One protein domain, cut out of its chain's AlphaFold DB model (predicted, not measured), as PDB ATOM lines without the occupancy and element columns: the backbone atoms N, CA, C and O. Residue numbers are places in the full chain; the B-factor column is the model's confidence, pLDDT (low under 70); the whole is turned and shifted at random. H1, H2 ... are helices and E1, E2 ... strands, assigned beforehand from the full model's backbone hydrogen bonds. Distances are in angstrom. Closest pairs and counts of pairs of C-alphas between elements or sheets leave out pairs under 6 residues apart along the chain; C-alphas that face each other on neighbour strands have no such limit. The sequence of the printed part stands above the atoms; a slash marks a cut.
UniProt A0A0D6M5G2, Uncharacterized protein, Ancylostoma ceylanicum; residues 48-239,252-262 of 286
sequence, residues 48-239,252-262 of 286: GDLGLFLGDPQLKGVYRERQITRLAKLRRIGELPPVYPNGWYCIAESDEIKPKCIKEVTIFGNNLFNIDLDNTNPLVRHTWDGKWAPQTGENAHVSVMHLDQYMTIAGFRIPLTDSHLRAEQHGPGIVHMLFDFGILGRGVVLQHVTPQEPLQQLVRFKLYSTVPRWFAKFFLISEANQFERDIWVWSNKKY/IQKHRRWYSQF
ATOM      1  N   GLY A  48     161.266 100.623 170.631       56.16
ATOM      2  CA  GLY A  48     161.081 101.142 171.986       56.16
ATOM      3  C   GLY A  48     162.355 101.609 172.690       56.16
ATOM      4  O   GLY A  48     162.262 102.439 173.590       56.16
ATOM      5  N   ASP A  49     163.523 101.098 172.300       57.72
ATOM      6  CA  ASP A  49     164.820 101.412 172.914       57.72
ATOM      7  C   ASP A  49     165.511 102.618 172.259       57.72
ATOM      8  O   ASP A  49     166.589 103.017 172.695       57.72
ATOM      9  N   LEU A  50     164.907 103.175 171.203       56.75
ATOM     10  CA  LEU A  50     165.496 104.166 170.296       56.75
ATOM     11  C   LEU A  50     164.870 105.566 170.449       56.75
ATOM     12  O   LEU A  50     164.815 106.341 169.499       56.75
ATOM     13  N   GLY A  51     164.405 105.901 171.656       48.09
ATOM     14  CA  GLY A  51     163.974 107.265 171.989       48.09
ATOM     15  C   GLY A  51     162.495 107.578 171.747       48.09
ATOM     16  O   GLY A  51     162.143 108.748 171.622       48.09
ATOM     17  N   LEU A  52     161.609 106.574 171.725       49.91
ATOM     18  CA  LEU A  52     160.172 106.830 171.866       49.91
ATOM     19  C   LEU A  52     159.904 107.236 173.327       49.91
ATOM     20  O   LEU A  52     159.855 106.383 174.213       49.91
ATOM     21  N   PHE A  53     159.811 108.539 173.593       47.44
ATOM     22  CA  PHE A  53     159.539 109.055 174.935       47.44
ATOM     23  C   PHE A  53     158.061 108.805 175.269       47.44
ATOM     24  O   PHE A  53     157.172 109.378 174.647       47.44
ATOM     25  N   LEU A  54     157.794 107.892 176.207       49.44
ATOM     26  CA  LEU A  54     156.439 107.436 176.563       49.44
ATOM     27  C   LEU A  54     155.808 108.233 177.722       49.44
ATOM     28  O   LEU A  54     154.732 107.869 178.190       49.44
ATOM     29  N   GLY A  55     156.470 109.307 178.166       47.75
ATOM     30  CA  GLY A  55     156.147 110.003 179.413       47.75
ATOM     31  C   GLY A  55     156.575 109.212 180.654       47.75
ATOM     32  O   GLY A  55     156.959 108.041 180.561       47.75
ATOM     33  N   ASP A  56     156.527 109.868 181.813       40.00
ATOM     34  CA  ASP A  56     156.768 109.231 183.108       40.00
ATOM     35  C   ASP A  56     155.451 108.751 183.744       40.00
ATOM     36  O   ASP A  56     154.451 109.472 183.693       40.00
ATOM     37  N   PRO A  57     155.427 107.563 184.380       49.50
ATOM     38  CA  PRO A  57     156.530 106.610 184.507       49.50
ATOM     39  C   PRO A  57     156.699 105.718 183.263       49.50
ATOM     40  O   PRO A  57     155.727 105.241 182.675       49.50
ATOM     41  N   GLN A  58     157.952 105.393 182.917       53.09
ATOM     42  CA  GLN A  58     158.248 104.411 181.869       53.09
ATOM     43  C   GLN A  58     157.737 103.014 182.257       53.09
ATOM     44  O   GLN A  58     158.264 102.355 183.160       53.09
ATOM     45  N   LEU A  59     156.722 102.534 181.541       58.78
ATOM     46  CA  LEU A  59     156.181 101.187 181.717       58.78
ATOM     47  C   LEU A  59     157.233 100.118 181.370       58.78
ATOM     48  O   LEU A  59     158.069 100.309 180.485       58.78
ATOM     49  N   LYS A  60     157.206  98.972 182.068       60.97
ATOM     50  CA  LYS A  60     158.167  97.862 181.903       60.97
ATOM     51  C   LYS A  60     157.505  96.616 181.298       60.97
ATOM     52  O   LYS A  60     156.308  96.382 181.460       60.97
ATOM     53  N   GLY A  61     158.303  95.797 180.609       67.44
ATOM     54  CA  GLY A  61     157.891  94.484 180.095       67.44
ATOM     55  C   GLY A  61     156.770  94.532 179.049       67.44
ATOM     56  O   GLY A  61     156.751  95.401 178.177       67.44
ATOM     57  N   VAL A  62     155.822  93.595 179.148       60.69
ATOM     58  CA  VAL A  62     154.731  93.378 178.174       60.69
ATOM     59  C   VAL A  62     153.851  94.622 177.983       60.69
ATOM     60  O   VAL A  62     153.364  94.880 176.882       60.69
ATOM     61  N   TYR A  63     153.669  95.431 179.029       57.16
ATOM     62  CA  TYR A  63     152.869  96.658 178.969       57.16
ATOM     63  C   TYR A  63     153.542  97.756 178.134       57.16
ATOM     64  O   TYR A  63     152.851  98.452 177.390       57.16
ATOM     65  N   ARG A  64     154.882  97.847 178.174       62.72
ATOM     66  CA  ARG A  64     155.670  98.741 177.308       62.72
ATOM     67  C   ARG A  64     155.547  98.330 175.845       62.72
ATOM     68  O   ARG A  64     155.273  99.167 174.992       62.72
ATOM     69  N   GLU A  65     155.705  97.037 175.559       61.91
ATOM     70  CA  GLU A  65     155.593  96.508 174.194       61.91
ATOM     71  C   GLU A  65     154.186  96.735 173.620       61.91
ATOM     72  O   GLU A  65     154.050  97.236 172.506       61.91
ATOM     73  N   ARG A  66     153.129  96.480 174.405       61.41
ATOM     74  CA  ARG A  66     151.739  96.757 173.995       61.41
ATOM     75  C   ARG A  66     151.474  98.244 173.757       61.41
ATOM     76  O   ARG A  66     150.758  98.573 172.812       61.41
ATOM     77  N   GLN A  67     152.041  99.139 174.567       59.19
ATOM     78  CA  GLN A  67     151.929 100.584 174.352       59.19
ATOM     79  C   GLN A  67     152.670 101.058 173.106       59.19
ATOM     80  O   GLN A  67     152.110 101.859 172.370       59.19
ATOM     81  N   ILE A  68     153.876 100.555 172.829       58.84
ATOM     82  CA  ILE A  68     154.619 100.890 171.604       58.84
ATOM     83  C   ILE A  68     153.827 100.444 170.376       58.84
ATOM     84  O   ILE A  68     153.636 101.234 169.457       58.84
ATOM     85  N   THR A  69     153.289  99.222 170.386       58.59
ATOM     86  CA  THR A  69     152.424  98.715 169.308       58.59
ATOM     87  C   THR A  69     151.150  99.551 169.168       58.59
ATOM     88  O   THR A  69     150.708  99.831 168.056       58.59
ATOM     89  N   ARG A  70     150.556  99.997 170.281       55.22
ATOM     90  CA  ARG A  70     149.382 100.880 170.272       55.22
ATOM     91  C   ARG A  70     149.725 102.281 169.759       55.22
ATOM     92  O   ARG A  70     148.964 102.807 168.965       55.22
ATOM     93  N   LEU A  71     150.861 102.862 170.139       54.69
ATOM     94  CA  LEU A  71     151.322 104.181 169.688       54.69
ATOM     95  C   LEU A  71     151.750 104.180 168.223       54.69
ATOM     96  O   LEU A  71     151.416 105.111 167.501       54.69
ATOM     97  N   ALA A  72     152.406 103.115 167.756       54.00
ATOM     98  CA  ALA A  72     152.683 102.904 166.338       54.00
ATOM     99  C   ALA A  72     151.383 102.880 165.514       54.00
ATOM    100  O   ALA A  72     151.329 103.493 164.452       54.00
ATOM    101  N   LYS A  73     150.315 102.263 166.046       48.16
ATOM    102  CA  LYS A  73     148.966 102.244 165.446       48.16
ATOM    103  C   LYS A  73     148.191 103.561 165.601       48.16
ATOM    104  O   LYS A  73     147.372 103.882 164.747       48.16
ATOM    105  N   LEU A  74     148.438 104.320 166.671       45.34
ATOM    106  CA  LEU A  74     147.827 105.629 166.952       45.34
ATOM    107  C   LEU A  74     148.513 106.790 166.223       45.34
ATOM    108  O   LEU A  74     148.046 107.920 166.339       45.34
ATOM    109  N   ARG A  75     149.580 106.544 165.448       50.78
ATOM    110  CA  ARG A  75     150.143 107.516 164.498       50.78
ATOM    111  C   ARG A  75     149.144 107.781 163.357       50.78
ATOM    112  O   ARG A  75     149.367 107.395 162.214       50.78
ATOM    113  N   ARG A  76     148.027 108.446 163.666       41.22
ATOM    114  CA  ARG A  76     147.160 109.137 162.711       41.22
ATOM    115  C   ARG A  76     147.268 110.642 162.911       41.22
ATOM    116  O   ARG A  76     147.396 111.142 164.020       41.22
ATOM    117  N   ILE A  77     147.231 111.307 161.764       47.09
ATOM    118  CA  ILE A  77     147.330 112.740 161.510       47.09
ATOM    119  C   ILE A  77     146.331 113.496 162.398       47.09
ATOM    120  O   ILE A  77     145.128 113.371 162.204       47.09
ATOM    121  N   GLY A  78     146.838 114.266 163.358       39.22
ATOM    122  CA  GLY A  78     146.083 115.266 164.115       39.22
ATOM    123  C   GLY A  78     146.744 116.640 163.993       39.22
ATOM    124  O   GLY A  78     147.854 116.745 163.460       39.22
ATOM    125  N   GLU A  79     146.071 117.683 164.481       39.00
ATOM    126  CA  GLU A  79     146.702 118.982 164.730       39.00
ATOM    127  C   GLU A  79     147.695 118.824 165.881       39.00
ATOM    128  O   GLU A  79     147.337 118.537 167.023       39.00
ATOM    129  N   LEU A  80     148.973 118.909 165.527       38.09
ATOM    130  CA  LEU A  80     150.090 118.787 166.446       38.09
ATOM    131  C   LEU A  80     150.357 120.171 167.062       38.09
ATOM    132  O   LEU A  80     150.475 121.132 166.298       38.09
ATOM    133  N   PRO A  81     150.534 120.304 168.390       35.25
ATOM    134  CA  PRO A  81     151.272 121.451 168.924       35.25
ATOM    135  C   PRO A  81     152.678 121.447 168.290       35.25
ATOM    136  O   PRO A  81     153.164 120.362 167.968       35.25
ATOM    137  N   PRO A  82     153.334 122.593 168.033       29.59
ATOM    138  CA  PRO A  82     154.515 122.617 167.176       29.59
ATOM    139  C   PRO A  82     155.653 121.803 167.801       29.59
ATOM    140  O   PRO A  82     156.239 122.180 168.813       29.59
ATOM    141  N   VAL A  83     155.943 120.660 167.180       30.19
ATOM    142  CA  VAL A  83     157.036 119.759 167.541       30.19
ATOM    143  C   VAL A  83     158.093 119.862 166.447       30.19
ATOM    144  O   VAL A  83     157.980 119.230 165.397       30.19
ATOM    145  N   TYR A  84     159.129 120.665 166.683       34.09
ATOM    146  CA  TYR A  84     160.425 120.462 166.032       34.09
ATOM    147  C   TYR A  84     161.166 119.369 166.810       34.09
ATOM    148  O   TYR A  84     161.175 119.416 168.044       34.09
ATOM    149  N   PRO A  85     161.745 118.358 166.133       36.94
ATOM    150  CA  PRO A  85     163.102 118.520 165.601       36.94
ATOM    151  C   PRO A  85     163.403 117.715 164.312       36.94
ATOM    152  O   PRO A  85     163.049 116.545 164.172       36.94
ATOM    153  N   ASN A  86     164.172 118.307 163.393       34.69
ATOM    154  CA  ASN A  86     164.993 117.555 162.441       34.69
ATOM    155  C   ASN A  86     166.468 117.810 162.776       34.69
ATOM    156  O   ASN A  86     166.801 118.853 163.329       34.69
ATOM    157  N   GLY A  87     167.373 116.896 162.425       45.81
ATOM    158  CA  GLY A  87     168.743 117.323 162.128       45.81
ATOM    159  C   GLY A  87     168.649 118.458 161.102       45.81
ATOM    160  O   GLY A  87     167.809 118.358 160.209       45.81
ATOM    161  N   TRP A  88     169.444 119.515 161.287       46.47
ATOM    162  CA  TRP A  88     169.084 120.937 161.102       46.47
ATOM    163  C   TRP A  88     168.225 121.475 162.260       46.47
ATOM    164  O   TRP A  88     166.996 121.459 162.217       46.47
ATOM    165  N   TYR A  89     168.889 121.984 163.301       44.53
ATOM    166  CA  TYR A  89     168.227 122.789 164.327       44.53
ATOM    167  C   TYR A  89     167.595 124.013 163.649       44.53
ATOM    168  O   TYR A  89     168.293 124.750 162.954       44.53
ATOM    169  N   CYS A  90     166.286 124.224 163.817       52.84
ATOM    170  CA  CYS A  90     165.660 125.478 163.403       52.84
ATOM    171  C   CYS A  90     166.173 126.577 164.339       52.84
ATOM    172  O   CYS A  90     165.792 126.623 165.505       52.84
ATOM    173  N   ILE A  91     167.110 127.391 163.849       52.78
ATOM    174  CA  ILE A  91     167.747 128.472 164.615       52.78
ATOM    175  C   ILE A  91     166.941 129.779 164.520       52.78
ATOM    176  O   ILE A  91     167.007 130.610 165.420       52.78
ATOM    177  N   ALA A  92     166.182 129.936 163.431       57.53
ATOM    178  CA  ALA A  92     165.231 131.011 163.185       57.53
ATOM    179  C   ALA A  92     164.271 130.613 162.045       57.53
ATOM    180  O   ALA A  92     164.679 129.931 161.102       57.53
ATOM    181  N   GLU A  93     163.021 131.062 162.115       58.09
ATOM    182  CA  GLU A  93     162.031 130.968 161.037       58.09
ATOM    183  C   GLU A  93     162.067 132.222 160.140       58.09
ATOM    184  O   GLU A  93     162.612 133.268 160.497       58.09
ATOM    185  N   SER A  94     161.543 132.116 158.914       59.72
ATOM    186  CA  SER A  94     161.662 133.185 157.904       59.72
ATOM    187  C   SER A  94     160.860 134.444 158.253       59.72
ATOM    188  O   SER A  94     161.230 135.543 157.855       59.72
ATOM    189  N   ASP A  95     159.763 134.285 158.981       70.38
ATOM    190  CA  ASP A  95     158.897 135.350 159.488       70.38
ATOM    191  C   ASP A  95     159.469 136.048 160.733       70.38
ATOM    192  O   ASP A  95     159.156 137.210 161.000       70.38
ATOM    193  N   GLU A  96     160.374 135.384 161.451       66.12
ATOM    194  CA  GLU A  96     161.115 135.963 162.572       66.12
ATOM    195  C   GLU A  96     162.217 136.942 162.133       66.12
ATOM    196  O   GLU A  96     162.782 137.652 162.971       66.12
ATOM    197  N   ILE A  97     162.533 137.002 160.833       72.94
ATOM    198  CA  ILE A  97     163.564 137.875 160.262       72.94
ATOM    199  C   ILE A  97     162.914 138.851 159.283       72.94
ATOM    200  O   ILE A  97     162.607 138.531 158.135       72.94
ATOM    201  N   LYS A  98     162.743 140.101 159.721       80.38
ATOM    202  CA  LYS A  98     162.289 141.181 158.838       80.38
ATOM    203  C   LYS A  98     163.369 141.516 157.796       80.38
ATOM    204  O   LYS A  98     164.561 141.388 158.093       80.38
ATOM    205  N   PRO A  99     162.995 142.004 156.598       73.69
ATOM    206  CA  PRO A  99     163.967 142.462 155.612       73.69
ATOM    207  C   PRO A  99     164.965 143.453 156.229       73.69
ATOM    208  O   PRO A  99     164.557 144.441 156.837       73.69
ATOM    209  N   LYS A 100     166.267 143.194 156.042       76.56
ATOM    210  CA  LYS A 100     167.404 143.969 156.588       76.56
ATOM    211  C   LYS A 100     167.606 143.896 158.114       76.56
ATOM    212  O   LYS A 100     168.398 144.672 158.641       76.56
ATOM    213  N   CYS A 101     166.950 142.977 158.822       69.19
ATOM    214  CA  CYS A 101     167.214 142.728 160.242       69.19
ATOM    215  C   CYS A 101     168.168 141.542 160.445       69.19
ATOM    216  O   CYS A 101     168.145 140.575 159.687       69.19
ATOM    217  N   ILE A 102     168.982 141.617 161.501       68.81
ATOM    218  CA  ILE A 102     169.876 140.547 161.953       68.81
ATOM    219  C   ILE A 102     169.300 139.993 163.261       68.81
ATOM    220  O   ILE A 102     169.003 140.770 164.168       68.81
ATOM    221  N   LYS A 103     169.119 138.670 163.353       70.00
ATOM    222  CA  LYS A 103     168.630 137.983 164.559       70.00
ATOM    223  C   LYS A 103     169.742 137.119 165.138       70.00
ATOM    224  O   LYS A 103     170.155 136.158 164.499       70.00
ATOM    225  N   GLU A 104     170.194 137.464 166.338       72.25
ATOM    226  CA  GLU A 104     171.207 136.719 167.085       72.25
ATOM    227  C   GLU A 104     170.639 135.412 167.661       72.25
ATOM    228  O   GLU A 104     169.506 135.390 168.146       72.25
ATOM    229  N   VAL A 105     171.405 134.314 167.609       68.38
ATOM    230  CA  VAL A 105     170.948 132.996 168.085       68.38
ATOM    231  C   VAL A 105     172.035 132.309 168.910       68.38
ATOM    232  O   VAL A 105     173.154 132.117 168.440       68.38
ATOM    233  N   THR A 106     171.695 131.892 170.132       62.66
ATOM    234  CA  THR A 106     172.583 131.132 171.032       62.66
ATOM    235  C   THR A 106     172.077 129.703 171.201       62.66
ATOM    236  O   THR A 106     170.932 129.496 171.596       62.66
ATOM    237  N   ILE A 107     172.927 128.710 170.919       49.81
ATOM    238  CA  ILE A 107     172.602 127.279 170.983       49.81
ATOM    239  C   ILE A 107     173.709 126.530 171.735       49.81
ATOM    240  O   ILE A 107     174.893 126.706 171.462       49.81
ATOM    241  N   PHE A 108     173.331 125.681 172.697       48.34
ATOM    242  CA  PHE A 108     174.258 124.894 173.533       48.34
ATOM    243  C   PHE A 108     175.311 125.737 174.275       48.34
ATOM    244  O   PHE A 108     176.446 125.304 174.455       48.34
ATOM    245  N   GLY A 109     174.941 126.954 174.685       52.41
ATOM    246  CA  GLY A 109     175.854 127.899 175.337       52.41
ATOM    247  C   GLY A 109     176.815 128.613 174.380       52.41
ATOM    248  O   GLY A 109     177.597 129.439 174.834       52.41
ATOM    249  N   ASN A 110     176.732 128.342 173.073       46.16
ATOM    250  CA  ASN A 110     177.524 129.000 172.041       46.16
ATOM    251  C   ASN A 110     176.642 129.927 171.207       46.16
ATOM    252  O   ASN A 110     175.588 129.534 170.709       46.16
ATOM    253  N   ASN A 111     177.081 131.165 171.032       65.81
ATOM    254  CA  ASN A 111     176.425 132.102 170.136       65.81
ATOM    255  C   ASN A 111     176.836 131.804 168.688       65.81
ATOM    256  O   ASN A 111     178.027 131.813 168.390       65.81
ATOM    257  N   LEU A 112     175.872 131.542 167.800       61.12
ATOM    258  CA  LEU A 112     176.135 131.180 166.403       61.12
ATOM    259  C   LEU A 112     176.812 132.301 165.603       61.12
ATOM    260  O   LEU A 112     177.482 132.000 164.623       61.12
ATOM    261  N   PHE A 113     176.681 133.562 166.028       61.75
ATOM    262  CA  PHE A 113     177.396 134.696 165.431       61.75
ATOM    263  C   PHE A 113     178.861 134.751 165.859       61.75
ATOM    264  O   PHE A 113     179.695 135.259 165.118       61.75
ATOM    265  N   ASN A 114     179.181 134.202 167.033       59.69
ATOM    266  CA  ASN A 114     180.552 134.118 167.536       59.69
ATOM    267  C   ASN A 114     181.278 132.861 167.042       59.69
ATOM    268  O   ASN A 114     182.459 132.677 167.341       59.69
ATOM    269  N   ILE A 115     180.588 131.973 166.321       57.62
ATOM    270  CA  ILE A 115     181.238 130.873 165.619       57.62
ATOM    271  C   ILE A 115     181.895 131.478 164.387       57.62
ATOM    272  O   ILE A 115     181.212 131.908 163.461       57.62
ATOM    273  N   ASP A 116     183.222 131.491 164.382       57.00
ATOM    274  CA  ASP A 116     184.002 131.870 163.213       57.00
ATOM    275  C   ASP A 116     183.804 130.825 162.098       57.00
ATOM    276  O   ASP A 116     184.528 129.832 161.993       57.00
ATOM    277  N   LEU A 117     182.755 131.026 161.298       57.00
ATOM    278  CA  LEU A 117     182.470 130.251 160.088       57.00
ATOM    279  C   LEU A 117     183.506 130.531 158.988       57.00
ATOM    280  O   LEU A 117     183.670 129.704 158.089       57.00
ATOM    281  N   ASP A 118     184.224 131.652 159.099       56.09
ATOM    282  CA  ASP A 118     185.301 132.081 158.210       56.09
ATOM    283  C   ASP A 118     186.676 131.587 158.685       56.09
ATOM    284  O   ASP A 118     187.704 131.962 158.110       56.09
ATOM    285  N   ASN A 119     186.721 130.683 159.675       62.84
ATOM    286  CA  ASN A 119     187.953 130.017 160.065       62.84
ATOM    287  C   ASN A 119     188.461 129.154 158.900       62.84
ATOM    288  O   ASN A 119     188.134 127.974 158.730       62.84
ATOM    289  N   THR A 120     189.308 129.768 158.082       60.19
ATOM    290  CA  THR A 120     189.946 129.150 156.922       60.19
ATOM    291  C   THR A 120     190.976 128.089 157.318       60.19
ATOM    292  O   THR A 120     191.315 127.256 156.474       60.19
ATOM    293  N   ASN A 121     191.401 128.033 158.589       63.38
ATOM    294  CA  ASN A 121     192.409 127.110 159.122       63.38
ATOM    295  C   ASN A 121     191.973 126.464 160.456       63.38
ATOM    296  O   ASN A 121     192.625 126.652 161.488       63.38
ATOM    297  N   PRO A 122     190.888 125.669 160.474       65.38
ATOM    298  CA  PRO A 122     190.454 124.996 161.683       65.38
ATOM    299  C   PRO A 122     191.490 123.946 162.093       65.38
ATOM    300  O   PRO A 122     192.057 123.238 161.253       65.38
ATOM    301  N   LEU A 123     191.702 123.813 163.407       63.78
ATOM    302  CA  LEU A 123     192.627 122.820 163.953       63.78
ATOM    303  C   LEU A 123     192.236 121.405 163.528       63.78
ATOM    304  O   LEU A 123     193.130 120.610 163.301       63.78
ATOM    305  N   VAL A 124     190.941 121.101 163.399       61.03
ATOM    306  CA  VAL A 124     190.434 119.835 162.859       61.03
ATOM    307  C   VAL A 124     189.418 120.141 161.763       61.03
ATOM    308  O   VAL A 124     188.432 120.828 162.019       61.03
ATOM    309  N   ARG A 125     189.628 119.620 160.551       64.31
ATOM    310  CA  ARG A 125     188.654 119.699 159.448       64.31
ATOM    311  C   ARG A 125     188.237 118.301 159.029       64.31
ATOM    312  O   ARG A 125     189.096 117.479 158.726       64.31
ATOM    313  N   HIS A 126     186.933 118.066 158.956       62.22
ATOM    314  CA  HIS A 126     186.349 116.870 158.353       62.22
ATOM    315  C   HIS A 126     185.719 117.267 157.022       62.22
ATOM    316  O   HIS A 126     184.764 118.038 156.998       62.22
ATOM    317  N   THR A 127     186.289 116.796 155.915       61.94
ATOM    318  CA  THR A 127     185.788 117.126 154.571       61.94
ATOM    319  C   THR A 127     184.905 115.994 154.057       61.94
ATOM    320  O   THR A 127     185.280 114.833 154.211       61.94
ATOM    321  N   TRP A 128     183.759 116.347 153.464       58.84
ATOM    322  CA  TRP A 128     182.796 115.433 152.844       58.84
ATOM    323  C   TRP A 128     182.514 115.909 151.408       58.84
ATOM    324  O   TRP A 128     181.852 116.933 151.238       58.84
ATOM    325  N   ASP A 129     182.998 115.201 150.381       65.44
ATOM    326  CA  ASP A 129     182.595 115.443 148.977       65.44
ATOM    327  C   ASP A 129     181.658 114.321 148.520       65.44
ATOM    328  O   ASP A 129     182.095 113.214 148.208       65.44
ATOM    329  N   GLY A 130     180.352 114.600 148.557       68.69
ATOM    330  CA  GLY A 130     179.292 113.655 148.222       68.69
ATOM    331  C   GLY A 130     178.745 113.881 146.813       68.69
ATOM    332  O   GLY A 130     178.041 114.863 146.571       68.69
ATOM    333  N   LYS A 131     178.986 112.950 145.885       79.12
ATOM    334  CA  LYS A 131     178.417 112.985 144.525       79.12
ATOM    335  C   LYS A 131     177.440 111.838 144.338       79.12
ATOM    336  O   LYS A 131     177.843 110.680 144.332       79.12
ATOM    337  N   TRP A 132     176.161 112.167 144.160       85.44
ATOM    338  CA  TRP A 132     175.097 111.193 143.903       85.44
ATOM    339  C   TRP A 132     174.643 111.227 142.442       85.44
ATOM    340  O   TRP A 132     174.348 112.301 141.906       85.44
ATOM    341  N   ALA A 133     174.525 110.052 141.822       85.44
ATOM    342  CA  ALA A 133     173.939 109.883 140.496       85.44
ATOM    343  C   ALA A 133     173.221 108.524 140.359       85.44
ATOM    344  O   ALA A 133     173.724 107.506 140.842       85.44
ATOM    345  N   PRO A 134     172.058 108.468 139.684       87.12
ATOM    346  CA  PRO A 134     171.450 107.203 139.294       87.12
ATOM    347  C   PRO A 134     172.221 106.587 138.119       87.12
ATOM    348  O   PRO A 134     172.719 107.312 137.256       87.12
ATOM    349  N   GLN A 135     172.292 105.258 138.061       88.12
ATOM    350  CA  GLN A 135     172.767 104.572 136.860       88.12
ATOM    351  C   GLN A 135     171.687 104.601 135.763       88.12
ATOM    352  O   GLN A 135     170.518 104.897 136.014       88.12
ATOM    353  N   THR A 136     172.087 104.323 134.525       83.62
ATOM    354  CA  THR A 136     171.222 104.353 133.334       83.62
ATOM    355  C   THR A 136     171.138 102.978 132.671       83.62
ATOM    356  O   THR A 136     171.985 102.119 132.906       83.62
ATOM    357  N   GLY A 137     170.136 102.769 131.810       87.50
ATOM    358  CA  GLY A 137     169.945 101.503 131.093       87.50
ATOM    359  C   GLY A 137     169.387 100.398 131.995       87.50
ATOM    360  O   GLY A 137     168.499 100.652 132.807       87.50
ATOM    361  N   GLU A 138     169.914  99.181 131.870       84.94
ATOM    362  CA  GLU A 138     169.465  98.003 132.637       84.94
ATOM    363  C   GLU A 138     169.631  98.181 134.159       84.94
ATOM    364  O   GLU A 138     168.834  97.679 134.954       84.94
ATOM    365  N   ASN A 139     170.593  99.011 134.574       88.00
ATOM    366  CA  ASN A 139     170.864  99.321 135.976       88.00
ATOM    367  C   ASN A 139     170.134 100.574 136.481       88.00
ATOM    368  O   ASN A 139     170.506 101.118 137.515       88.00
ATOM    369  N   ALA A 140     169.075 101.043 135.812       88.75
ATOM    370  CA  ALA A 140     168.304 102.216 136.261       88.75
ATOM    371  C   ALA A 140     167.732 102.087 137.690       88.75
ATOM    372  O   ALA A 140     167.435 103.086 138.351       88.75
ATOM    373  N   HIS A 141     167.621 100.854 138.186       89.00
ATOM    374  CA  HIS A 141     167.233 100.518 139.549       89.00
ATOM    375  C   HIS A 141     168.357 100.715 140.586       89.00
ATOM    376  O   HIS A 141     168.112 100.508 141.773       89.00
ATOM    377  N   VAL A 142     169.562 101.122 140.172       92.50
ATOM    378  CA  VAL A 142     170.731 101.360 141.033       92.50
ATOM    379  C   VAL A 142     171.066 102.852 141.069       92.50
ATOM    380  O   VAL A 142     171.108 103.518 140.034       92.50
ATOM    381  N   SER A 143     171.347 103.392 142.255       90.62
ATOM    382  CA  SER A 143     171.975 104.712 142.399       90.62
ATOM    383  C   SER A 143     173.284 104.621 143.167       90.62
ATOM    384  O   SER A 143     173.451 103.747 144.013       90.62
ATOM    385  N   VAL A 144     174.237 105.490 142.836       90.06
ATOM    386  CA  VAL A 144     175.580 105.483 143.419       90.06
ATOM    387  C   VAL A 144     175.863 106.839 144.045       90.06
ATOM    388  O   VAL A 144     175.627 107.884 143.437       90.06
ATOM    389  N   MET A 145     176.381 106.808 145.265       88.81
ATOM    390  CA  MET A 145     176.926 107.950 145.974       88.81
ATOM    391  C   MET A 145     178.407 107.700 146.231       88.81
ATOM    392  O   MET A 145     178.773 106.736 146.899       88.81
ATOM    393  N   HIS A 146     179.254 108.571 145.700       86.00
ATOM    394  CA  HIS A 146     180.663 108.625 146.061       86.00
ATOM    395  C   HIS A 146     180.822 109.613 147.198       86.00
ATOM    396  O   HIS A 146     180.285 110.718 147.120       86.00
ATOM    397  N   LEU A 147     181.527 109.196 148.236       81.69
ATOM    398  CA  LEU A 147     181.860 110.022 149.369       81.69
ATOM    399  C   LEU A 147     183.345 109.870 149.678       81.69
ATOM    400  O   LEU A 147     183.793 108.806 150.105       81.69
ATOM    401  N   ASP A 148     184.070 110.968 149.520       78.12
ATOM    402  CA  ASP A 148     185.437 111.088 150.007       78.12
ATOM    403  C   ASP A 148     185.432 111.745 151.383       78.12
ATOM    404  O   ASP A 148     184.881 112.837 151.570       78.12
ATOM    405  N   GLN A 149     186.048 111.061 152.344       74.50
ATOM    406  CA  GLN A 149     186.190 111.515 153.717       74.50
ATOM    407  C   GLN A 149     187.664 111.508 154.107       74.50
ATOM    408  O   GLN A 149     188.350 110.498 153.965       74.50
ATOM    409  N   TYR A 150     188.127 112.615 154.682       74.06
ATOM    410  CA  TYR A 150     189.410 112.678 155.374       74.06
ATOM    411  C   TYR A 150     189.360 113.702 156.509       74.06
ATOM    412  O   TYR A 150     188.578 114.662 156.479       74.06
ATOM    413  N   MET A 151     190.223 113.502 157.505       67.44
ATOM    414  CA  MET A 151     190.444 114.466 158.578       67.44
ATOM    415  C   MET A 151     191.803 115.145 158.414       67.44
ATOM    416  O   MET A 151     192.807 114.498 158.103       67.44
ATOM    417  N   THR A 152     191.855 116.456 158.645       70.56
ATOM    418  CA  THR A 152     193.121 117.197 158.741       70.56
ATOM    419  C   THR A 152     193.289 117.786 160.129       70.56
ATOM    420  O   THR A 152     192.346 118.413 160.608       70.56
ATOM    421  N   ILE A 153     194.477 117.654 160.728       71.56
ATOM    422  CA  ILE A 153     194.871 118.411 161.923       71.56
ATOM    423  C   ILE A 153     195.863 119.500 161.521       71.56
ATOM    424  O   ILE A 153     196.890 119.188 160.922       71.56
ATOM    425  N   ALA A 154     195.562 120.765 161.828       72.94
ATOM    426  CA  ALA A 154     196.390 121.927 161.475       72.94
ATOM    427  C   ALA A 154     196.810 121.953 159.985       72.94
ATOM    428  O   ALA A 154     197.939 122.294 159.647       72.94
ATOM    429  N   GLY A 155     195.912 121.526 159.088       67.44
ATOM    430  CA  GLY A 155     196.168 121.434 157.643       67.44
ATOM    431  C   GLY A 155     196.879 120.156 157.173       67.44
ATOM    432  O   GLY A 155     196.857 119.862 155.979       67.44
ATOM    433  N   PHE A 156     197.430 119.340 158.075       73.31
ATOM    434  CA  PHE A 156     198.048 118.058 157.729       73.31
ATOM    435  C   PHE A 156     197.010 116.935 157.707       73.31
ATOM    436  O   PHE A 156     196.255 116.756 158.663       73.31
ATOM    437  N   ARG A 157     196.969 116.153 156.620       70.94
ATOM    438  CA  ARG A 157     196.110 114.960 156.529       70.94
ATOM    439  C   ARG A 157     196.567 113.919 157.543       70.94
ATOM    440  O   ARG A 157     197.733 113.530 157.538       70.94
ATOM    441  N   ILE A 158     195.648 113.455 158.386       70.94
ATOM    442  CA  ILE A 158     195.958 112.411 159.363       70.94
ATOM    443  C   ILE A 158     196.029 111.069 158.616       70.94
ATOM    444  O   ILE A 158     195.026 110.665 158.006       70.94
ATOM    445  N   PRO A 159     197.162 110.345 158.664       62.94
ATOM    446  CA  PRO A 159     197.255 109.003 158.102       62.94
ATOM    447  C   PRO A 159     196.163 108.096 158.688       62.94
ATOM    448  O   PRO A 159     195.835 108.220 159.865       62.94
ATOM    449  N   LEU A 160     195.619 107.173 157.886       65.25
ATOM    450  CA  LEU A 160     194.559 106.219 158.281       65.25
ATOM    451  C   LEU A 160     193.151 106.813 158.480       65.25
ATOM    452  O   LEU A 160     192.240 106.079 158.859       65.25
ATOM    453  N   THR A 161     192.950 108.110 158.230       69.75
ATOM    454  CA  THR A 161     191.612 108.743 158.288       69.75
ATOM    455  C   THR A 161     190.989 108.981 156.919       69.75
ATOM    456  O   THR A 161     189.820 109.352 156.840       69.75
ATOM    457  N   ASP A 162     191.773 108.772 155.862       74.31
ATOM    458  CA  ASP A 162     191.291 108.778 154.489       74.31
ATOM    459  C   ASP A 162     190.443 107.523 154.266       74.31
ATOM    460  O   ASP A 162     190.886 106.398 154.529       74.31
ATOM    461  N   SER A 163     189.201 107.730 153.850       77.25
ATOM    462  CA  SER A 163     188.309 106.651 153.472       77.25
ATOM    463  C   SER A 163     187.539 107.041 152.225       77.25
ATOM    464  O   SER A 163     186.798 108.030 152.235       77.25
ATOM    465  N   HIS A 164     187.658 106.210 151.194       83.38
ATOM    466  CA  HIS A 164     186.810 106.287 150.016       83.38
ATOM    467  C   HIS A 164     185.578 105.413 150.246       83.38
ATOM    468  O   HIS A 164     185.689 104.190 150.383       83.38
ATOM    469  N   LEU A 165     184.403 106.037 150.309       85.75
ATOM    470  CA  LEU A 165     183.122 105.347 150.385       85.75
ATOM    471  C   LEU A 165     182.418 105.422 149.031       85.75
ATOM    472  O   LEU A 165     182.119 106.492 148.510       85.75
ATOM    473  N   ARG A 166     182.054 104.260 148.497       90.69
ATOM    474  CA  ARG A 166     181.083 104.130 147.413       90.69
ATOM    475  C   ARG A 166     179.835 103.459 147.965       90.69
ATOM    476  O   ARG A 166     179.858 102.274 148.281       90.69
ATOM    477  N   ALA A 167     178.750 104.210 148.099       91.12
ATOM    478  CA  ALA A 167     177.458 103.687 148.516       91.12
ATOM    479  C   ALA A 167     176.580 103.423 147.289       91.12
ATOM    480  O   ALA A 167     176.248 104.335 146.539       91.12
ATOM    481  N   GLU A 168     176.198 102.170 147.084       93.25
ATOM    482  CA  GLU A 168     175.308 101.744 146.011       93.25
ATOM    483  C   GLU A 168     173.950 101.374 146.586       93.25
ATOM    484  O   GLU A 168     173.836 100.443 147.380       93.25
ATOM    485  N   GLN A 169     172.908 102.077 146.172       92.69
ATOM    486  CA  GLN A 169     171.538 101.747 146.520       92.69
ATOM    487  C   GLN A 169     170.908 100.937 145.392       92.69
ATOM    488  O   GLN A 169     170.660 101.458 144.306       92.69
ATOM    489  N   HIS A 170     170.632  99.671 145.680       92.38
ATOM    490  CA  HIS A 170     169.996  98.705 144.794       92.38
ATOM    491  C   HIS A 170     168.498  98.649 145.111       92.38
ATOM    492  O   HIS A 170     168.058  98.083 146.116       92.38
ATOM    493  N   GLY A 171     167.683  99.267 144.263       90.31
ATOM    494  CA  GLY A 171     166.243  99.330 144.473       90.31
ATOM    495  C   GLY A 171     165.837 100.166 145.701       90.31
ATOM    496  O   GLY A 171     166.553 101.082 146.115       90.31
ATOM    497  N   PRO A 172     164.675  99.871 146.314       88.00
ATOM    498  CA  PRO A 172     164.121 100.714 147.371       88.00
ATOM    499  C   PRO A 172     164.705 100.464 148.774       88.00
ATOM    500  O   PRO A 172     164.516 101.295 149.655       88.00
ATOM    501  N   GLY A 173     165.387  99.340 149.023       86.12
ATOM    502  CA  GLY A 173     165.704  98.919 150.397       86.12
ATOM    503  C   GLY A 173     167.031  98.197 150.600       86.12
ATOM    504  O   GLY A 173     167.258  97.685 151.693       86.12
ATOM    505  N   ILE A 174     167.894  98.121 149.587       93.12
ATOM    506  CA  ILE A 174     169.199  97.458 149.682       93.12
ATOM    507  C   ILE A 174     170.273  98.505 149.411       93.12
ATOM    508  O   ILE A 174     170.230  99.181 148.387       93.12
ATOM    509  N   VAL A 175     171.225  98.655 150.327       94.00
ATOM    510  CA  VAL A 175     172.354  99.577 150.180       94.00
ATOM    511  C   VAL A 175     173.650  98.839 150.490       94.00
ATOM    512  O   VAL A 175     173.786  98.205 151.537       94.00
ATOM    513  N   HIS A 176     174.609  98.916 149.575       94.50
ATOM    514  CA  HIS A 176     175.962  98.406 149.737       94.50
ATOM    515  C   HIS A 176     176.906  99.586 149.922       94.50
ATOM    516  O   HIS A 176     177.113 100.369 149.003       94.50
ATOM    517  N   MET A 177     177.485  99.721 151.106       93.19
ATOM    518  CA  MET A 177     178.480 100.747 151.397       93.19
ATOM    519  C   MET A 177     179.866 100.118 151.326       93.19
ATOM    520  O   MET A 177     180.259  99.385 152.234       93.19
ATOM    521  N   LEU A 178     180.571 100.346 150.219       91.62
ATOM    522  CA  LEU A 178     181.925  99.857 149.990       91.62
ATOM    523  C   LEU A 178     182.929 100.873 150.535       91.62
ATOM    524  O   LEU A 178     183.007 101.989 150.031       91.62
ATOM    525  N   PHE A 179     183.695 100.470 151.541       89.38
ATOM    526  CA  PHE A 179     184.723 101.277 152.185       89.38
ATOM    527  C   PHE A 179     186.116 100.788 151.783       89.38
ATOM    528  O   PHE A 179     186.440  99.606 151.950       89.38
ATOM    529  N   ASP A 180     186.955 101.708 151.316       88.38
ATOM    530  CA  ASP A 180     188.396 101.505 151.181       88.38
ATOM    531  C   ASP A 180     189.123 102.324 152.257       88.38
ATOM    532  O   ASP A 180     189.035 103.551 152.270       88.38
ATOM    533  N   PHE A 181     189.804 101.634 153.180       83.56
ATOM    534  CA  PHE A 181     190.604 102.231 154.256       83.56
ATOM    535  C   PHE A 181     192.114 102.173 153.945       83.56
ATOM    536  O   PHE A 181     192.955 102.227 154.850       83.56
ATOM    537  N   GLY A 182     192.482 101.986 152.672       84.00
ATOM    538  CA  GLY A 182     193.862 101.899 152.215       84.00
ATOM    539  C   GLY A 182     194.602 100.712 152.833       84.00
ATOM    540  O   GLY A 182     194.216  99.556 152.666       84.00
ATOM    541  N   ILE A 183     195.678 101.000 153.572       82.81
ATOM    542  CA  ILE A 183     196.560  99.985 154.179       82.81
ATOM    543  C   ILE A 183     195.812  99.114 155.198       82.81
ATOM    544  O   ILE A 183     196.148  97.945 155.371       82.81
ATOM    545  N   LEU A 184     194.780  99.654 155.858       83.25
ATOM    546  CA  LEU A 184     193.988  98.884 156.821       83.25
ATOM    547  C   LEU A 184     193.145  97.797 156.151       83.25
ATOM    548  O   LEU A 184     192.744  96.858 156.831       83.25
ATOM    549  N   GLY A 185     192.888  97.906 154.849       88.19
ATOM    550  CA  GLY A 185     192.078  96.972 154.082       88.19
ATOM    551  C   GLY A 185     190.755  97.580 153.629       88.19
ATOM    552  O   GLY A 185     190.550  98.792 153.639       88.19
ATOM    553  N   ARG A 186     189.841  96.708 153.211       92.25
ATOM    554  CA  ARG A 186     188.565  97.087 152.597       92.25
ATOM    555  C   ARG A 186     187.408  96.434 153.332       92.25
ATOM    556  O   ARG A 186     187.572  95.402 153.990       92.25
ATOM    557  N   GLY A 187     186.225  97.015 153.211       91.81
ATOM    558  CA  GLY A 187     185.009  96.461 153.786       91.81
ATOM    559  C   GLY A 187     183.768  96.805 152.983       91.81
ATOM    560  O   GLY A 187     183.747  97.760 152.218       91.81
ATOM    561  N   VAL A 188     182.721  96.016 153.174       93.56
ATOM    562  CA  VAL A 188     181.380  96.296 152.680       93.56
ATOM    563  C   VAL A 188     180.392  96.185 153.831       93.56
ATOM    564  O   VAL A 188     180.334  95.166 154.526       93.56
ATOM    565  N   VAL A 189     179.608  97.240 154.037       93.12
ATOM    566  CA  VAL A 189     178.441  97.210 154.914       93.12
ATOM    567  C   VAL A 189     177.202  97.036 154.052       93.12
ATOM    568  O   VAL A 189     176.871  97.891 153.234       93.12
ATOM    569  N   LEU A 190     176.508  95.920 154.244       93.50
ATOM    570  CA  LEU A 190     175.198  95.673 153.659       93.50
ATOM    571  C   LEU A 190     174.137  96.215 154.611       93.50
ATOM    572  O   LEU A 190     173.971  95.691 155.718       93.50
ATOM    573  N   GLN A 191     173.418  97.237 154.172       93.81
ATOM    574  CA  GLN A 191     172.258  97.779 154.857       93.81
ATOM    575  C   GLN A 191     170.991  97.335 154.124       93.81
ATOM    576  O   GLN A 191     170.804  97.603 152.940       93.81
ATOM    577  N   HIS A 192     170.101  96.664 154.850       92.25
ATOM    578  CA  HIS A 192     168.792  96.261 154.345       92.25
ATOM    579  C   HIS A 192     167.700  96.953 155.145       92.25
ATOM    580  O   HIS A 192     167.670  96.818 156.368       92.25
ATOM    581  N   VAL A 193     166.794  97.643 154.460       89.56
ATOM    582  CA  VAL A 193     165.601  98.277 155.023       89.56
ATOM    583  C   VAL A 193     164.383  97.525 154.501       89.56
ATOM    584  O   VAL A 193     164.050  97.590 153.320       89.56
ATOM    585  N   THR A 194     163.717  96.784 155.380       86.25
ATOM    586  CA  THR A 194     162.528  96.001 155.035       86.25
ATOM    587  C   THR A 194     161.294  96.617 155.694       86.25
ATOM    588  O   THR A 194     161.258  96.710 156.925       86.25
ATOM    589  N   PRO A 195     160.267  97.024 154.929       81.81
ATOM    590  CA  PRO A 195     158.995  97.438 155.511       81.81
ATOM    591  C   PRO A 195     158.292  96.212 156.112       81.81
ATOM    592  O   PRO A 195     158.033  95.245 155.403       81.81
ATOM    593  N   GLN A 196     158.015  96.232 157.419       77.69
ATOM    594  CA  GLN A 196     157.286  95.146 158.095       77.69
ATOM    595  C   GLN A 196     155.793  95.459 158.213       77.69
ATOM    596  O   GLN A 196     154.958  94.598 157.966       77.69
ATOM    597  N   GLU A 197     155.469  96.704 158.555       68.75
ATOM    598  CA  GLU A 197     154.108  97.233 158.675       68.75
ATOM    599  C   GLU A 197     154.105  98.707 158.223       68.75
ATOM    600  O   GLU A 197     155.179  99.306 158.060       68.75
ATOM    601  N   PRO A 198     152.935  99.340 158.014       68.88
ATOM    602  CA  PRO A 198     152.880 100.779 157.797       68.88
ATOM    603  C   PRO A 198     153.612 101.527 158.915       68.88
ATOM    604  O   PRO A 198     153.351 101.304 160.093       68.88
ATOM    605  N   LEU A 199     154.533 102.420 158.541       72.06
ATOM    606  CA  LEU A 199     155.355 103.205 159.476       72.06
ATOM    607  C   LEU A 199     156.299 102.377 160.374       72.06
ATOM    608  O   LEU A 199     156.867 102.928 161.320       72.06
ATOM    609  N   GLN A 200     156.515 101.094 160.062       74.31
ATOM    610  CA  GLN A 200     157.471 100.230 160.751       74.31
ATOM    611  C   GLN A 200     158.454  99.602 159.763       74.31
ATOM    612  O   GLN A 200     158.086  98.876 158.837       74.31
ATOM    613  N   GLN A 201     159.738  99.849 160.005       81.12
ATOM    614  CA  GLN A 201     160.828  99.346 159.182       81.12
ATOM    615  C   GLN A 201     161.793  98.535 160.040       81.12
ATOM    616  O   GLN A 201     162.142  98.933 161.151       81.12
ATOM    617  N   LEU A 202     162.239  97.405 159.502       85.00
ATOM    618  CA  LEU A 202     163.346  96.637 160.043       85.00
ATOM    619  C   LEU A 202     164.607  96.993 159.269       85.00
ATOM    620  O   LEU A 202     164.676  96.748 158.065       85.00
ATOM    621  N   VAL A 203     165.609  97.521 159.970       89.00
ATOM    622  CA  VAL A 203     166.905  97.849 159.374       89.00
ATOM    623  C   VAL A 203     167.976  96.902 159.897       89.00
ATOM    624  O   VAL A 203     168.080  96.672 161.101       89.00
ATOM    625  N   ARG A 204     168.755  96.311 158.989       90.38
ATOM    626  CA  ARG A 204     169.836  95.374 159.311       90.38
ATOM    627  C   ARG A 204     171.135  95.836 158.677       90.38
ATOM    628  O   ARG A 204     171.164  96.046 157.471       90.38
ATOM    629  N   PHE A 205     172.197  95.875 159.474       91.25
ATOM    630  CA  PHE A 205     173.560  96.143 159.025       91.25
ATOM    631  C   PHE A 205     174.399  94.872 159.150       91.25
ATOM    632  O   PHE A 205     174.372  94.207 160.187       91.25
ATOM    633  N   LYS A 206     175.141  94.522 158.098       91.38
ATOM    634  CA  LYS A 206     176.121  93.429 158.109       91.38
ATOM    635  C   LYS A 206     177.427  93.915 157.501       91.38
ATOM    636  O   LYS A 206     177.429  94.333 156.352       91.38
ATOM    637  N   LEU A 207     178.514  93.831 158.259       90.50
ATOM    638  CA  LEU A 207     179.851  94.198 157.800       90.50
ATOM    639  C   LEU A 207     180.640  92.943 157.414       90.50
ATOM    640  O   LEU A 207     180.791  92.032 158.229       90.50
ATOM    641  N   TYR A 208     181.180  92.939 156.199       92.19
ATOM    642  CA  TYR A 208     182.207  92.002 155.751       92.19
ATOM    643  C   TYR A 208     183.460  92.801 155.413       92.19
ATOM    644  O   TYR A 208     183.379  93.774 154.670       92.19
ATOM    645  N   SER A 209     184.615  92.437 155.962       91.75
ATOM    646  CA  SER A 209     185.825  93.242 155.794       91.75
ATOM    647  C   SER A 209     187.102  92.430 155.923       91.75
ATOM    648  O   SER A 209     187.138  91.443 156.657       91.75
ATOM    649  N   THR A 210     188.161  92.907 155.275       91.88
ATOM    650  CA  THR A 210     189.538  92.429 155.467       91.88
ATOM    651  C   THR A 210     190.292  93.217 156.538       91.88
ATOM    652  O   THR A 210     191.385  92.814 156.927       91.88
ATOM    653  N   VAL A 211     189.709  94.312 157.043       88.88
ATOM    654  CA  VAL A 211     190.311  95.128 158.104       88.88
ATOM    655  C   VAL A 211     190.422  94.368 159.432       88.88
ATOM    656  O   VAL A 211     189.623  93.456 159.691       88.88
ATOM    657  N   PRO A 212     191.361  94.750 160.320       88.56
ATOM    658  CA  PRO A 212     191.492  94.134 161.635       88.56
ATOM    659  C   PRO A 212     190.166  94.114 162.408       88.56
ATOM    660  O   PRO A 212     189.437  95.105 162.452       88.56
ATOM    661  N   ARG A 213     189.857  92.990 163.071       85.44
ATOM    662  CA  ARG A 213     188.554  92.770 163.737       85.44
ATOM    663  C   ARG A 213     188.208  93.838 164.774       85.44
ATOM    664  O   ARG A 213     187.048  94.230 164.880       85.44
ATOM    665  N   TRP A 214     189.204  94.325 165.515       82.94
ATOM    666  CA  TRP A 214     189.017  95.402 166.489       82.94
ATOM    667  C   TRP A 214     188.564  96.703 165.808       82.94
ATOM    668  O   TRP A 214     187.664  97.371 166.315       82.94
ATOM    669  N   PHE A 215     189.119  97.013 164.632       84.31
ATOM    670  CA  PHE A 215     188.766  98.191 163.844       84.31
ATOM    671  C   PHE A 215     187.386  98.023 163.208       84.31
ATOM    672  O   PHE A 215     186.547  98.905 163.340       84.31
ATOM    673  N   ALA A 216     187.097  96.852 162.628       86.56
ATOM    674  CA  ALA A 216     185.766  96.515 162.117       86.56
ATOM    675  C   ALA A 216     184.680  96.665 163.200       86.56
ATOM    676  O   ALA A 216     183.598  97.191 162.943       86.56
ATOM    677  N   LYS A 217     184.976  96.240 164.436       84.94
ATOM    678  CA  LYS A 217     184.073  96.380 165.585       84.94
ATOM    679  C   LYS A 217     183.878  97.840 165.990       84.94
ATOM    680  O   LYS A 217     182.739  98.257 166.182       84.94
ATOM    681  N   PHE A 218     184.961  98.608 166.109       83.25
ATOM    682  CA  PHE A 218     184.900 100.048 166.373       83.25
ATOM    683  C   PHE A 218     184.066 100.777 165.311       83.25
ATOM    684  O   PHE A 218     183.171 101.555 165.649       83.25
ATOM    685  N   PHE A 219     184.314 100.466 164.041       82.69
ATOM    686  CA  PHE A 219     183.607 101.030 162.903       82.69
ATOM    687  C   PHE A 219     182.107 100.712 162.959       82.69
ATOM    688  O   PHE A 219     181.289 101.624 162.917       82.69
ATOM    689  N   LEU A 220     181.734  99.444 163.173       84.94
ATOM    690  CA  LEU A 220     180.328  99.031 163.260       84.94
ATOM    691  C   LEU A 220     179.591  99.664 164.455       84.94
ATOM    692  O   LEU A 220     178.416 100.007 164.343       84.94
ATOM    693  N   ILE A 221     180.261  99.830 165.602       80.25
ATOM    694  CA  ILE A 221     179.687 100.522 166.770       80.25
ATOM    695  C   ILE A 221     179.472 102.004 166.464       80.25
ATOM    696  O   ILE A 221     178.426 102.551 166.815       80.25
ATOM    697  N   SER A 222     180.451 102.636 165.817       77.12
ATOM    698  CA  SER A 222     180.378 104.044 165.432       77.12
ATOM    699  C   SER A 222     179.219 104.267 164.470       77.12
ATOM    700  O   SER A 222     178.358 105.088 164.770       77.12
ATOM    701  N   GLU A 223     179.135 103.467 163.407       78.88
ATOM    702  CA  GLU A 223     178.040 103.475 162.431       78.88
ATOM    703  C   GLU A 223     176.675 103.275 163.101       78.88
ATOM    704  O   GLU A 223     175.752 104.058 162.890       78.88
ATOM    705  N   ALA A 224     176.556 102.290 163.999       78.94
ATOM    706  CA  ALA A 224     175.322 102.066 164.748       78.94
ATOM    707  C   ALA A 224     174.917 103.297 165.574       78.94
ATOM    708  O   ALA A 224     173.741 103.640 165.622       78.94
ATOM    709  N   ASN A 225     175.873 103.987 166.201       74.19
ATOM    710  CA  ASN A 225     175.582 105.209 166.947       74.19
ATOM    711  C   ASN A 225     175.186 106.376 166.027       74.19
ATOM    712  O   ASN A 225     174.354 107.184 166.430       74.19
ATOM    713  N   GLN A 226     175.751 106.487 164.816       72.06
ATOM    714  CA  GLN A 226     175.315 107.495 163.838       72.06
ATOM    715  C   GLN A 226     173.873 107.230 163.404       72.06
ATOM    716  O   GLN A 226     173.022 108.109 163.525       72.06
ATOM    717  N   PHE A 227     173.586 105.984 163.028       81.25
ATOM    718  CA  PHE A 227     172.261 105.558 162.605       81.25
ATOM    719  C   PHE A 227     171.201 105.765 163.699       81.25
ATOM    720  O   PHE A 227     170.100 106.228 163.422       81.25
ATOM    721  N   GLU A 228     171.521 105.481 164.968       75.19
ATOM    722  CA  GLU A 228     170.596 105.719 166.084       75.19
ATOM    723  C   GLU A 228     170.238 107.204 166.267       75.19
ATOM    724  O   GLU A 228     169.094 107.509 166.614       75.19
ATOM    725  N   ARG A 229     171.163 108.134 165.990       67.44
ATOM    726  CA  ARG A 229     170.850 109.575 166.005       67.44
ATOM    727  C   ARG A 229     169.864 109.945 164.900       67.44
ATOM    728  O   ARG A 229     168.943 110.724 165.146       67.44
ATOM    729  N   ASP A 230     170.005 109.344 163.723       73.19
ATOM    730  CA  ASP A 230     169.088 109.581 162.608       73.19
ATOM    731  C   ASP A 230     167.683 109.030 162.886       73.19
ATOM    732  O   ASP A 230     166.690 109.674 162.545       73.19
ATOM    733  N   ILE A 231     167.570 107.888 163.579       73.44
ATOM    734  CA  ILE A 231     166.273 107.321 163.987       73.44
ATOM    735  C   ILE A 231     165.476 108.306 164.841       73.44
ATOM    736  O   ILE A 231     164.253 108.400 164.687       73.44
ATOM    737  N   TRP A 232     166.145 109.054 165.723       67.88
ATOM    738  CA  TRP A 232     165.481 110.055 166.553       67.88
ATOM    739  C   TRP A 232     164.854 111.166 165.704       67.88
ATOM    740  O   TRP A 232     163.690 111.517 165.897       67.88
ATOM    741  N   VAL A 233     165.578 111.644 164.691       64.31
ATOM    742  CA  VAL A 233     165.071 112.618 163.715       64.31
ATOM    743  C   VAL A 233     163.924 112.027 162.891       64.31
ATOM    744  O   VAL A 233     162.863 112.633 162.760       64.31
ATOM    745  N   TRP A 234     164.089 110.817 162.356       72.25
ATOM    746  CA  TRP A 234     163.065 110.164 161.534       72.25
ATOM    747  C   TRP A 234     161.774 109.866 162.293       72.25
ATOM    748  O   TRP A 234     160.699 109.877 161.693       72.25
ATOM    749  N   SER A 235     161.861 109.638 163.601       67.38
ATOM    750  CA  SER A 235     160.700 109.356 164.446       67.38
ATOM    751  C   SER A 235     159.850 110.591 164.750       67.38
ATOM    752  O   SER A 235     158.678 110.426 165.086       67.38
ATOM    753  N   ASN A 236     160.414 111.796 164.612       64.19
ATOM    754  CA  ASN A 236     159.771 113.062 164.976       64.19
ATOM    755  C   ASN A 236     159.551 114.005 163.781       64.19
ATOM    756  O   ASN A 236     159.221 115.173 163.963       64.19
ATOM    757  N   LYS A 237     159.702 113.511 162.546       64.44
ATOM    758  CA  LYS A 237     159.568 114.321 161.330       64.44
ATOM    759  C   LYS A 237     158.354 113.952 160.486       64.44
ATOM    760  O   LYS A 237     157.883 112.817 160.482       64.44
ATOM    761  N   LYS A 238     157.917 114.909 159.664       67.25
ATOM    762  CA  LYS A 238     156.877 114.729 158.642       67.25
ATOM    763  C   LYS A 238     157.481 114.728 157.237       67.25
ATOM    764  O   LYS A 238     158.450 115.431 156.953       67.25
ATOM    765  N   TYR A 239     156.887 113.952 156.332       72.31
ATOM    766  CA  TYR A 239     157.221 114.021 154.911       72.31
ATOM    767  C   TYR A 239     156.672 115.311 154.279       72.31
ATOM    768  O   TYR A 239     155.470 115.567 154.321       72.31
ATOM    769  N   ILE A 252     168.148 116.313 146.324       81.88
ATOM    770  CA  ILE A 252     166.969 115.703 146.982       81.88
ATOM    771  C   ILE A 252     165.828 115.406 145.996       81.88
ATOM    772  O   ILE A 252     165.263 114.309 145.995       81.88
ATOM    773  N   GLN A 253     165.475 116.364 145.133       84.12
ATOM    774  CA  GLN A 253     164.385 116.174 144.167       84.12
ATOM    775  C   GLN A 253     164.723 115.123 143.102       84.12
ATOM    776  O   GLN A 253     163.848 114.346 142.714       84.12
ATOM    777  N   LYS A 254     165.985 115.065 142.652       86.81
ATOM    778  CA  LYS A 254     166.438 114.062 141.677       86.81
ATOM    779  C   LYS A 254     166.366 112.660 142.284       86.81
ATOM    780  O   LYS A 254     165.811 111.765 141.651       86.81
ATOM    781  N   HIS A 255     166.822 112.503 143.528       85.56
ATOM    782  CA  HIS A 255     166.714 111.247 144.267       85.56
ATOM    783  C   HIS A 255     165.254 110.805 144.429       85.56
ATOM    784  O   HIS A 255     164.919 109.667 144.119       85.56
ATOM    785  N   ARG A 256     164.345 111.705 144.830       86.50
ATOM    786  CA  ARG A 256     162.912 111.372 144.954       86.50
ATOM    787  C   ARG A 256     162.282 110.947 143.631       86.50
ATOM    788  O   ARG A 256     161.476 110.020 143.620       86.50
ATOM    789  N   ARG A 257     162.644 111.605 142.526       87.81
ATOM    790  CA  ARG A 257     162.176 111.227 141.186       87.81
ATOM    791  C   ARG A 257     162.662 109.828 140.815       87.81
ATOM    792  O   ARG A 257     161.853 109.006 140.406       87.81
ATOM    793  N   TRP A 258     163.945 109.543 141.023       89.75
ATOM    794  CA  TRP A 258     164.501 108.206 140.820       89.75
ATOM    795  C   TRP A 258     163.808 107.153 141.698       89.75
ATOM    796  O   TRP A 258     163.365 106.135 141.183       89.75
ATOM    797  N   TYR A 259     163.623 107.419 142.993       88.81
ATOM    798  CA  TYR A 259     163.010 106.482 143.941       88.81
ATOM    799  C   TYR A 259     161.521 106.217 143.648       88.81
ATOM    800  O   TYR A 259     160.992 105.156 143.974       88.81
ATOM    801  N   SER A 260     160.831 107.159 142.991       87.00
ATOM    802  CA  SER A 260     159.416 106.998 142.634       87.00
ATOM    803  C   SER A 260     159.149 105.823 141.685       87.00
ATOM    804  O   SER A 260     158.049 105.280 141.715       87.00
ATOM    805  N   GLN A 261     160.158 105.364 140.932       88.38
ATOM    806  CA  GLN A 261     160.042 104.219 140.020       88.38
ATOM    807  C   GLN A 261     159.639 102.907 140.722       88.38
ATOM    808  O   GLN A 261     159.086 102.008 140.093       88.38
ATOM    809  N   PHE A 262     159.909 102.790 142.029       87.12
ATOM    810  CA  PHE A 262     159.615 101.589 142.816       87.12
ATOM    811  C   PHE A 262     158.172 101.547 143.343       87.12
ATOM    812  O   PHE A 262     157.765 100.547 143.935       87.12
TER     813      PHE A 262
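AT A GLANCE: This is residues 48 to 239 and 252 to 262 of the 286 residues of an uncharacterized protein of Ancylostoma ceylanicum (UniProt A0A0D6M5G2). A six-stranded antiparallel sheet, twisted and curled into an open trough, has the long helix H2 running along it over its E5-E6 side, while H3 is by the opposite edge, next to E1 and E2. H1 lies beyond the E5-E6 turn, and a long loop, residues 75 to 123, swings wide from H1 to E1, with residues 76 to 82 and 93 to 102 sticking out. The printed part has 203 residues, with three named helices and six named strands in the order H1 E1 E2 E3 E4 E5 E6 H2 H3; the class is mixed, helices and strands. The sheet's order is E1 - E2 - E3 - E4 - E5 - E6. The whole is loose, with a radius of gyration of the C-alphas of 21.1 A and spans of 52 by 49 by 41 A.

HOW THE PARTS SIT: H1, residues 62 to 74, is not on the sheet, but only just, with 4 pairs of C-alphas within 10 A. E1, residues 124 to 134, E2, 142 to 153, E3, 163 to 170, E4, 174 to 180, E5, 186 to 197, and E6, 200 to 209, form a meander, each strand the antiparallel neighbour of the one before. Within hydrogen-bond range are N 131 and O 146 of the hairpin E1 and E2, 2.9 A, N 145 and O 167 of E2 and E3, 2.8 A, N 166 and O 178 of E3 and E4, 2.9 A, N 177 and O 189 of E4 and E5, 2.9 A, and N 190 and O 206 of E5 and E6, 2.8 A. Across the sheet the strands' lines turn by 70 degrees. The closest C-alphas of H1 and E6 are those of Ala 72 and Gln 200, 7.8 A apart. H2, residues 213 to 235, is on the sheet at a height over the sheet of 9.4 A, over E6 and only just over E5, with 3 of its C-alphas falling on E5. It runs along the strands, at 19 degrees to E6 on the local plane; its closest C-alphas with E6 are those of Ala 216 and Ser 209, 7.1 A apart. H3, residues 252 to 262, is on the sheet too, its closest C-alphas with E1 being those of Trp 258 and Pro 134, 7.2 A apart. H2 and H3 are apart. Every O i to N i+4 pair is within hydrogen-bond range in H1, with 18 of 19 in H2 and 5 of 7 in H3.

IN THESE COORDINATES: H1 begins at C-alpha 62, (154.731, 93.378, 178.174), and is 18.0 A long. E1 spans 32.8 A, E2 36.2 A, E5 35.0 A and E6 29.6 A; E3 and E4 are shorter. H2 is 32.4 A long from C-alpha 213 at (188.554, 92.770, 163.737). H3 ends at C-alpha 262, (159.615, 101.589, 142.816).

THE WHOLE: The two C-alphas farthest apart, those of Val 62 and Lys 100, are 56.4 A apart. Residues 240 to 251 are cut out, and C-alphas 239 and 252 are 12.7 A apart across the cut. The link H1 to E1 is long, with 49 residues. Mean pLDDT of the printed part is 71.7; 90 residues are under 70, among them residues 48 to 94 and 105 to 130.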